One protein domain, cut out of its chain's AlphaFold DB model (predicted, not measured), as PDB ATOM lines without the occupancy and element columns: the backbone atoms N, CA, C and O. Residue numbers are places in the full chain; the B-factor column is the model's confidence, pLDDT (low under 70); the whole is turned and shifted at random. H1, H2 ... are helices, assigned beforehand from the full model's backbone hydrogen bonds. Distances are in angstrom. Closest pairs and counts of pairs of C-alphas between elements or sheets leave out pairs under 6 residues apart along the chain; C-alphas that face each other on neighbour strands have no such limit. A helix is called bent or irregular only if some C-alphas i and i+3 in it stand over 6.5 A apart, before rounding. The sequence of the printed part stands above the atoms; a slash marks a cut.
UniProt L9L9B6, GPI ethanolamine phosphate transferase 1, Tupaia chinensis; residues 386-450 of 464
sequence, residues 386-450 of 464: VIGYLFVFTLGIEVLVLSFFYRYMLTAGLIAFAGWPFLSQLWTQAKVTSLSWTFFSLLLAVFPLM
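What this domain is: This is residues 386 to 450 of the 464 residues of the protein "GPI ethanolamine phosphate transferase 1" of Tupaia chinensis (UniProt L9L9B6). Look first for a flat, open arrangement of three long helices: H2 and H4 lie side by side, running opposite ways, while H1 makes a V with H2 and its first residues, 386 to 394, stick out free. The short helix H3 sits at the turn between H2 and H4, and H2 lies between H1 and H4. The printed part has 65 residues with four named helices, in the order H1, H2, H3, H4, and no named strand; its class is all helix. It is only just loose, close to compact, with a radius of gyration of the C-alphas of 13.3 A, and the C-alphas span 37 by 36 by 9 A.

Where its parts are: Find C-alpha 386 at (66.194, 35.567, 14.128); from there H1, residues 386 to 405, runs 29.3 A to C-alpha 405 at (37.342, 33.088, 9.474). After a tight link of two residues, H2, residues 408 to 423, runs 23.2 A from its first to its last C-alpha. It is irregular: C-alphas 418 and 421 are 7.1 A apart. Next come H3, residues 426 to 429, and H4, residues 431 to 449, which runs 28.4 A and ends with C-alpha 449 at (32.915, 39.109, 20.274). H4 is neither bent nor irregular, but only just: C-alphas 445 and 448 are 6.5 A apart.

How they stand to each other: Go from H1 to H2 and you find a helical hairpin: the two touch, with the C-alphas of Ser 403 and Met 409 closest at 5.2 A. They run opposite ways at a shallow tilt of 33 degrees, only just short of steep. H1 touches H2 with residues 396 to 403 alone, and H2 touches H1 with residues 409 to 413 alone. H2 also touches H4; look at Ala 418 and Thr 438, whose C-alphas are the closest at 4.4 A. These two helices run opposite ways at a shallow tilt of 8 degrees. H3 is close to H2 but not clearly touching, with the C-alphas of Pro 421 and Trp 427 closest at 5.6 A. H3 is likewise close to H4 but not clearly touching, with the C-alphas of Trp 427 and Ser 434 closest at 6.1 A. H1 is apart from H3 and from H4. Along the backbones, the O i to N i+4 pairs within hydrogen-bond range are 14 of 16 in H1, 9 of 12 in H2 and 11 of 15 in H4; H3 is too short for such a pair.

The domain as a whole: The two C-alphas farthest apart are those of Phe 405 and Gln 429, at 38.3 A. The printed part has no cut, and its three links are tight. The mean pLDDT of the printed part is 83.4, and no printed residue is under 70.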
ATOM      1  N   VAL A 386      66.811  35.439  15.462       75.88
ATOM      2  CA  VAL A 386      66.194  35.567  14.128       75.88
ATOM      3  C   VAL A 386      65.013  34.607  13.981       75.88
ATOM      4  O   VAL A 386      63.931  35.030  13.582       75.88
ATOM      5  N   ILE A 387      65.193  33.341  14.373       81.00
ATOM      6  CA  ILE A 387      64.122  32.335  14.382       81.00
ATOM      7  C   ILE A 387      62.990  32.765  15.324       81.00
ATOM      8  O   ILE A 387      61.825  32.660  14.953       81.00
ATOM      9  N   GLY A 388      63.311  33.299  16.508       82.38
ATOM     10  CA  GLY A 388      62.312  33.798  17.455       82.38
ATOM     11  C   GLY A 388      61.465  34.944  16.893       82.38
ATOM     12  O   GLY A 388      60.240  34.894  16.973       82.38
ATOM     13  N   TYR A 389      62.089  35.952  16.274       78.00
ATOM     14  CA  TYR A 389      61.362  37.065  15.653       78.00
ATOM     15  C   TYR A 389      60.530  36.619  14.446       78.00
ATOM     16  O   TYR A 389      59.388  37.055  14.313       78.00
ATOM     17  N   LEU A 390      61.064  35.730  13.601       79.69
ATOM     18  CA  LEU A 390      60.313  35.157  12.482       79.69
ATOM     19  C   LEU A 390      59.097  34.373  12.973       79.69
ATOM     20  O   LEU A 390      58.015  34.573  12.439       79.69
ATOM     21  N   PHE A 391      59.250  33.558  14.021       84.44
ATOM     22  CA  PHE A 391      58.156  32.790  14.613       84.44
ATOM     23  C   PHE A 391      57.036  33.689  15.159       84.44
ATOM     24  O   PHE A 391      55.859  33.446  14.897       84.44
ATOM     25  N   VAL A 392      57.386  34.764  15.875       82.94
ATOM     26  CA  VAL A 392      56.400  35.739  16.377       82.94
ATOM     27  C   VAL A 392      55.694  36.455  15.222       82.94
ATOM     28  O   VAL A 392      54.481  36.653  15.271       82.94
ATOM     29  N   PHE A 393      56.429  36.817  14.170       79.12
ATOM     30  CA  PHE A 393      55.864  37.476  12.995       79.12
ATOM     31  C   PHE A 393      54.907  36.561  12.221       79.12
ATOM     32  O   PHE A 393      53.796  36.979  11.895       79.12
ATOM     33  N   THR A 394      55.288  35.301  11.981       81.94
ATOM     34  CA  THR A 394      54.418  34.317  11.322       81.94
ATOM     35  C   THR A 394      53.171  34.037  12.145       81.94
ATOM     36  O   THR A 394      52.081  34.036  11.586       81.94
ATOM     37  N   LEU A 395      53.305  33.898  13.468       84.69
ATOM     38  CA  LEU A 395      52.169  33.691  14.365       84.69
ATOM     39  C   LEU A 395      51.226  34.908  14.376       84.69
ATOM     40  O   LEU A 395      50.010  34.747  14.379       84.69
ATOM     41  N   GLY A 396      51.767  36.130  14.312       80.62
ATOM     42  CA  GLY A 396      50.970  37.352  14.181       80.62
ATOM     43  C   GLY A 396      50.181  37.416  12.869       80.62
ATOM     44  O   GLY A 396      48.993  37.739  12.883       80.62
ATOM     45  N   ILE A 397      50.812  37.064  11.745       81.31
ATOM     46  CA  ILE A 397      50.128  36.972  10.446       81.31
ATOM     47  C   ILE A 397      49.069  35.872  10.474       81.31
ATOM     48  O   ILE A 397      47.958  36.100  10.011       81.31
ATOM     49  N   GLU A 398      49.374  34.704  11.029       84.62
ATOM     50  CA  GLU A 398      48.440  33.582  11.101       84.62
ATOM     51  C   GLU A 398      47.199  33.934  11.930       84.62
ATOM     52  O   GLU A 398      46.085  33.678  11.486       84.62
ATOM     53  N   VAL A 399      47.353  34.630  13.062       81.44
ATOM     54  CA  VAL A 399      46.220  35.156  13.848       81.44
ATOM     55  C   VAL A 399      45.389  36.161  13.041       81.44
ATOM     56  O   VAL A 399      44.158  36.128  13.108       81.44
ATOM     57  N   LEU A 400      46.025  37.030  12.249       78.19
ATOM     58  CA  LEU A 400      45.317  37.956  11.358       78.19
ATOM     59  C   LEU A 400      44.585  37.217  10.231       78.19
ATOM     60  O   LEU A 400      43.439  37.545   9.942       78.19
ATOM     61  N   VAL A 401      45.184  36.192   9.630       78.56
ATOM     62  CA  VAL A 401      44.534  35.369   8.598       78.56
ATOM     63  C   VAL A 401      43.356  34.598   9.195       78.56
ATOM     64  O   VAL A 401      42.247  34.648   8.666       78.56
ATOM     65  N   LEU A 402      43.550  33.956  10.348       78.25
ATOM     66  CA  LEU A 402      42.494  33.248  11.068       78.25
ATOM     67  C   LEU A 402      41.368  34.188  11.510       78.25
ATOM     68  O   LEU A 402      40.225  33.745  11.606       78.25
ATOM     69  N   SER A 403      41.643  35.480  11.713       80.06
ATOM     70  CA  SER A 403      40.604  36.456  12.050       80.06
ATOM     71  C   SER A 403      39.560  36.688  10.961       80.06
ATOM     72  O   SER A 403      38.430  37.056  11.289       80.06
ATOM     73  N   PHE A 404      39.896  36.426   9.692       72.31
ATOM     74  CA  PHE A 404      38.926  36.485   8.595       72.31
ATOM     75  C   PHE A 404      37.869  35.381   8.709       72.31
ATOM     76  O   PHE A 404      36.711  35.604   8.359       72.31
ATOM     77  N   PHE A 405      38.245  34.221   9.255       75.38
ATOM     78  CA  PHE A 405      37.342  33.088   9.474       75.38
ATOM     79  C   PHE A 405      36.666  33.155  10.848       75.38
ATOM     80  O   PHE A 405      35.471  32.901  10.994       75.38
ATOM     81  N   TYR A 406      37.430  33.546  11.867       80.88
ATOM     82  CA  TYR A 406      37.059  33.456  13.269       80.88
ATOM     83  C   TYR A 406      37.381  34.762  13.996       80.88
ATOM     84  O   TYR A 406      38.485  34.972  14.492       80.88
ATOM     85  N   ARG A 407      36.386  35.646  14.130       78.00
ATOM     86  CA  ARG A 407      36.564  36.982  14.739       78.00
ATOM     87  C   ARG A 407      37.138  36.952  16.161       78.00
ATOM     88  O   ARG A 407      37.877  37.857  16.538       78.00
ATOM     89  N   TYR A 408      36.862  35.896  16.928       84.06
ATOM     90  CA  TYR A 408      37.393  35.720  18.284       84.06
ATOM     91  C   TYR A 408      38.925  35.538  18.326       84.06
ATOM     92  O   TYR A 408      39.531  35.701  19.384       84.06
ATOM     93  N   MET A 409      39.584  35.282  17.190       85.19
ATOM     94  CA  MET A 409      41.049  35.292  17.088       85.19
ATOM     95  C   MET A 409      41.648  36.688  17.301       85.19
ATOM     96  O   MET A 409      42.715  36.802  17.902       85.19
ATOM     97  N   LEU A 410      40.944  37.764  16.916       83.88
ATOM     98  CA  LEU A 410      41.377  39.138  17.226       83.88
ATOM     99  C   LEU A 410      41.324  39.409  18.725       83.88
ATOM    100  O   LEU A 410      42.221  40.050  19.265       83.88
ATOM    101  N   THR A 411      40.310  38.879  19.413       88.62
ATOM    102  CA  THR A 411      40.217  38.940  20.874       88.62
ATOM    103  C   THR A 411      41.404  38.232  21.523       88.62
ATOM    104  O   THR A 411      42.044  38.810  22.398       88.62
ATOM    105  N   ALA A 412      41.756  37.026  21.065       87.50
ATOM    106  CA  ALA A 412      42.921  36.297  21.570       87.50
ATOM    107  C   ALA A 412      44.236  37.075  21.351       87.50
ATOM    108  O   ALA A 412      45.032  37.214  22.283       87.50
ATOM    109  N   GLY A 413      44.432  37.653  20.160       86.25
ATOM    110  CA  GLY A 413      45.589  38.497  19.853       86.25
ATOM    111  C   GLY A 413      45.666  39.762  20.716       86.25
ATOM    112  O   GLY A 413      46.727  40.085  21.249       86.25
ATOM    113  N   LEU A 414      44.541  40.453  20.927       88.81
ATOM    114  CA  LEU A 414      44.466  41.659  21.761       88.81
ATOM    115  C   LEU A 414      44.697  41.364  23.250       88.81
ATOM    116  O   LEU A 414      45.315  42.176  23.936       88.81
ATOM    117  N   ILE A 415      44.271  40.198  23.746       89.56
ATOM    118  CA  ILE A 415      44.575  39.745  25.114       89.56
ATOM    119  C   ILE A 415      46.078  39.480  25.269       89.56
ATOM    120  O   ILE A 415      46.680  39.931  26.245       89.56
ATOM    121  N   ALA A 416      46.707  38.813  24.297       86.81
ATOM    122  CA  ALA A 416      48.158  38.623  24.300       86.81
ATOM    123  C   ALA A 416      48.902  39.974  24.280       86.81
ATOM    124  O   ALA A 416      49.861  40.178  25.028       86.81
ATOM    125  N   PHE A 417      48.409  40.937  23.496       85.88
ATOM    126  CA  PHE A 417      48.958  42.291  23.409       85.88
ATOM    127  C   PHE A 417      48.760  43.115  24.694       85.88
ATOM    128  O   PHE A 417      49.627  43.909  25.067       85.88
ATOM    129  N   ALA A 418      47.667  42.881  25.426       88.44
ATOM    130  CA  ALA A 418      47.412  43.488  26.732       88.44
ATOM    131  C   ALA A 418      48.400  43.006  27.812       88.44
ATOM    132  O   ALA A 418      48.677  43.746  28.761       88.44
ATOM    133  N   GLY A 419      48.945  41.791  27.661       85.75
ATOM    134  CA  GLY A 419      49.944  41.194  28.557       85.75
ATOM    135  C   GLY A 419      51.388  41.661  28.318       85.75
ATOM    136  O   GLY A 419      52.233  41.536  29.205       85.75
ATOM    137  N   TRP A 420      51.679  42.243  27.150       85.12
ATOM    138  CA  TRP A 420      53.028  42.663  26.748       85.12
ATOM    139  C   TRP A 420      53.742  43.626  27.725       85.12
ATOM    140  O   TRP A 420      54.933  43.426  27.997       85.12
ATOM    141  N   PRO A 421      53.081  44.645  28.314       86.19
ATOM    142  CA  PRO A 421      53.744  45.567  29.240       86.19
ATOM    143  C   PRO A 421      54.283  44.896  30.510       86.19
ATOM    144  O   PRO A 421      55.271  45.369  31.064       86.19
ATOM    145  N   PHE A 422      53.676  43.789  30.954       83.62
ATOM    146  CA  PHE A 422      54.087  43.052  32.159       83.62
ATOM    147  C   PHE A 422      55.281  42.126  31.922       83.62
ATOM    148  O   PHE A 422      56.021  41.820  32.853       83.62
ATOM    149  N   LEU A 423      55.470  41.690  30.676       81.19
ATOM    150  CA  LEU A 423      56.596  40.858  30.243       81.19
ATOM    151  C   LEU A 423      57.823  41.698  29.854       81.19
ATOM    152  O   LEU A 423      58.910  41.158  29.656       81.19
ATOM    153  N   SER A 424      57.660  43.017  29.740       78.25
ATOM    154  CA  SER A 424      58.710  43.957  29.349       78.25
ATOM    155  C   SER A 424      59.107  44.884  30.503       78.25
ATOM    156  O   SER A 424      58.434  44.988  31.527       78.25
ATOM    157  N   GLN A 425      60.214  45.614  30.336       77.06
ATOM    158  CA  GLN A 425      60.676  46.615  31.311       77.06
ATOM    159  C   GLN A 425      59.730  47.833  31.436       77.06
ATOM    160  O   GLN A 425      59.951  48.712  32.267       77.06
ATOM    161  N   LEU A 426      58.654  47.893  30.642       77.19
ATOM    162  CA  LEU A 426      57.670  48.978  30.661       77.19
ATOM    163  C   LEU A 426      56.867  49.013  31.966       77.19
ATOM    164  O   LEU A 426      56.558  50.098  32.463       77.19
ATOM    165  N   TRP A 427      56.620  47.851  32.580       73.81
ATOM    166  CA  TRP A 427      55.960  47.765  33.883       73.81
ATOM    167  C   TRP A 427      56.716  48.508  34.989       73.81
ATOM    168  O   TRP A 427      56.102  49.119  35.864       73.81
ATOM    169  N   THR A 428      58.050  48.482  34.973       76.62
ATOM    170  CA  THR A 428      58.855  49.134  36.016       76.62
ATOM    171  C   THR A 428      59.045  50.623  35.750       76.62
ATOM    172  O   THR A 428      59.086  51.400  36.702       76.62
ATOM    173  N   GLN A 429      59.106  51.032  34.480       81.12
ATOM    174  CA  GLN A 429      59.358  52.420  34.081       81.12
ATOM    175  C   GLN A 429      58.096  53.290  34.043       81.12
ATOM    176  O   GLN A 429      58.161  54.472  34.369       81.12
ATOM    177  N   ALA A 430      56.946  52.731  33.656       81.25
ATOM    178  CA  ALA A 430      55.738  53.512  33.415       81.25
ATOM    179  C   ALA A 430      54.471  52.716  33.782       81.25
ATOM    180  O   ALA A 430      53.721  52.231  32.933       81.25
ATOM    181  N   LYS A 431      54.231  52.577  35.092       81.94
ATOM    182  CA  LYS A 431      53.127  51.772  35.648       81.94
ATOM    183  C   LYS A 431      51.744  52.251  35.214       81.94
ATOM    184  O   LYS A 431      50.914  51.438  34.823       81.94
ATOM    185  N   VAL A 432      51.497  53.560  35.272       86.00
ATOM    186  CA  VAL A 432      50.173  54.134  34.973       86.00
ATOM    187  C   VAL A 432      49.819  53.952  33.497       86.00
ATOM    188  O   VAL A 432      48.723  53.508  33.183       86.00
ATOM    189  N   THR A 433      50.755  54.220  32.586       85.38
ATOM    190  CA  THR A 433      50.534  54.027  31.145       85.38
ATOM    191  C   THR A 433      50.432  52.553  30.769       85.38
ATOM    192  O   THR A 433      49.613  52.219  29.919       85.38
ATOM    193  N   SER A 434      51.184  51.667  31.430       85.88
ATOM    194  CA  SER A 434      51.067  50.213  31.238       85.88
ATOM    195  C   SER A 434      49.696  49.687  31.677       85.88
ATOM    196  O   SER A 434      49.080  48.915  30.951       85.88
ATOM    197  N   LEU A 435      49.177  50.154  32.819       87.25
ATOM    198  CA  LEU A 435      47.833  49.799  33.290       87.25
ATOM    199  C   LEU A 435      46.740  50.334  32.358       87.25
ATOM    200  O   LEU A 435      45.822  49.592  32.012       87.25
ATOM    201  N   SER A 436      46.857  51.589  31.912       88.56
ATOM    202  CA  SER A 436      45.928  52.170  30.938       88.56
ATOM    203  C   SER A 436      45.946  51.405  29.615       88.56
ATOM    204  O   SER A 436      44.886  51.107  29.072       88.56
ATOM    205  N   TRP A 437      47.127  51.035  29.114       89.88
ATOM    206  CA  TRP A 437      47.274  50.222  27.908       89.88
ATOM    207  C   TRP A 437      46.548  48.884  28.036       89.88
ATOM    208  O   TRP A 437      45.689  48.576  27.216       89.88
ATOM    209  N   THR A 438      46.826  48.127  29.101       90.25
ATOM    210  CA  THR A 438      46.170  46.840  29.353       90.25
ATOM    211  C   THR A 438      44.654  46.992  29.439       90.25
ATOM    212  O   THR A 438      43.933  46.204  28.832       90.25
ATOM    213  N   PHE A 439      44.157  48.022  30.131       91.00
ATOM    214  CA  PHE A 439      42.723  48.284  30.232       91.00
ATOM    215  C   PHE A 439      42.082  48.548  28.861       91.00
ATOM    216  O   PHE A 439      41.098  47.896  28.510       91.00
ATOM    217  N   PHE A 440      42.651  49.450  28.056       90.81
ATOM    218  CA  PHE A 440      42.101  49.771  26.735       90.81
ATOM    219  C   PHE A 440      42.238  48.615  25.737       90.81
ATOM    220  O   PHE A 440      41.322  48.393  24.946       90.81
ATOM    221  N   SER A 441      43.321  47.833  25.792       89.12
ATOM    222  CA  SER A 441      43.473  46.629  24.966       89.12
ATOM    223  C   SER A 441      42.438  45.556  25.319       89.12
ATOM    224  O   SER A 441      41.859  44.960  24.413       89.12
ATOM    225  N   LEU A 442      42.147  45.344  26.609       90.88
ATOM    226  CA  LEU A 442      41.102  44.411  27.050       90.88
ATOM    227  C   LEU A 442      39.697  44.900  26.682       90.88
ATOM    228  O   LEU A 442      38.868  44.097  26.259       90.88
ATOM    229  N   LEU A 443      39.437  46.205  26.782       90.50
ATOM    230  CA  LEU A 443      38.172  46.795  26.346       90.50
ATOM    231  C   LEU A 443      37.961  46.598  24.837       90.50
ATOM    232  O   LEU A 443      36.888  46.175  24.409       90.50
ATOM    233  N   LEU A 444      39.000  46.840  24.032       87.75
ATOM    234  CA  LEU A 444      38.955  46.628  22.585       87.75
ATOM    235  C   LEU A 444      38.787  45.142  22.225       87.75
ATOM    236  O   LEU A 444      38.126  44.826  21.238       87.75
ATOM    237  N   ALA A 445      39.312  44.225  23.042       89.31
ATOM    238  CA  ALA A 445      39.184  42.782  22.837       89.31
ATOM    239  C   ALA A 445      37.732  42.270  22.938       89.31
ATOM    240  O   ALA A 445      37.432  41.194  22.420       89.31
ATOM    241  N   VAL A 446      36.814  43.036  23.544       86.69
ATOM    242  CA  VAL A 446      35.376  42.710  23.595       86.69
ATOM    243  C   VAL A 446      34.698  42.940  22.241       86.69
ATOM    244  O   VAL A 446      33.753  42.234  21.894       86.69
ATOM    245  N   PHE A 447      35.186  43.892  21.443       82.75
ATOM    246  CA  PHE A 447      34.533  44.301  20.199       82.75
ATOM    247  C   PHE A 447      34.362  43.161  19.174       82.75
ATOM    248  O   PHE A 447      33.246  42.988  18.684       82.75
ATOM    249  N   PRO A 448      35.375  42.314  18.890       82.06
ATOM    250  CA  PRO A 448      35.222  41.194  17.956       82.06
ATOM    251  C   PRO A 448      34.249  40.094  18.417       82.06
ATOM    252  O   PRO A 448      33.828  39.285  17.590       82.06
ATOM    253  N   LEU A 449      33.888  40.055  19.709       80.44
ATOM    254  CA  LEU A 449      32.915  39.109  20.274       80.44
ATOM    255  C   LEU A 449      31.464  39.594  20.151       80.44
ATOM    256  O   LEU A 449      30.537  38.813  20.368       80.44
ATOM    257  N   MET A 450      31.248  40.872  19.833       80.25
ATOM    258  CA  MET A 450      29.905  41.427  19.707       80.25
ATOM    259  C   MET A 450      29.180  40.879  18.465       80.25
ATOM    260  O   MET A 450      29.813  40.592  17.441       80.25
TER     261      MET A 450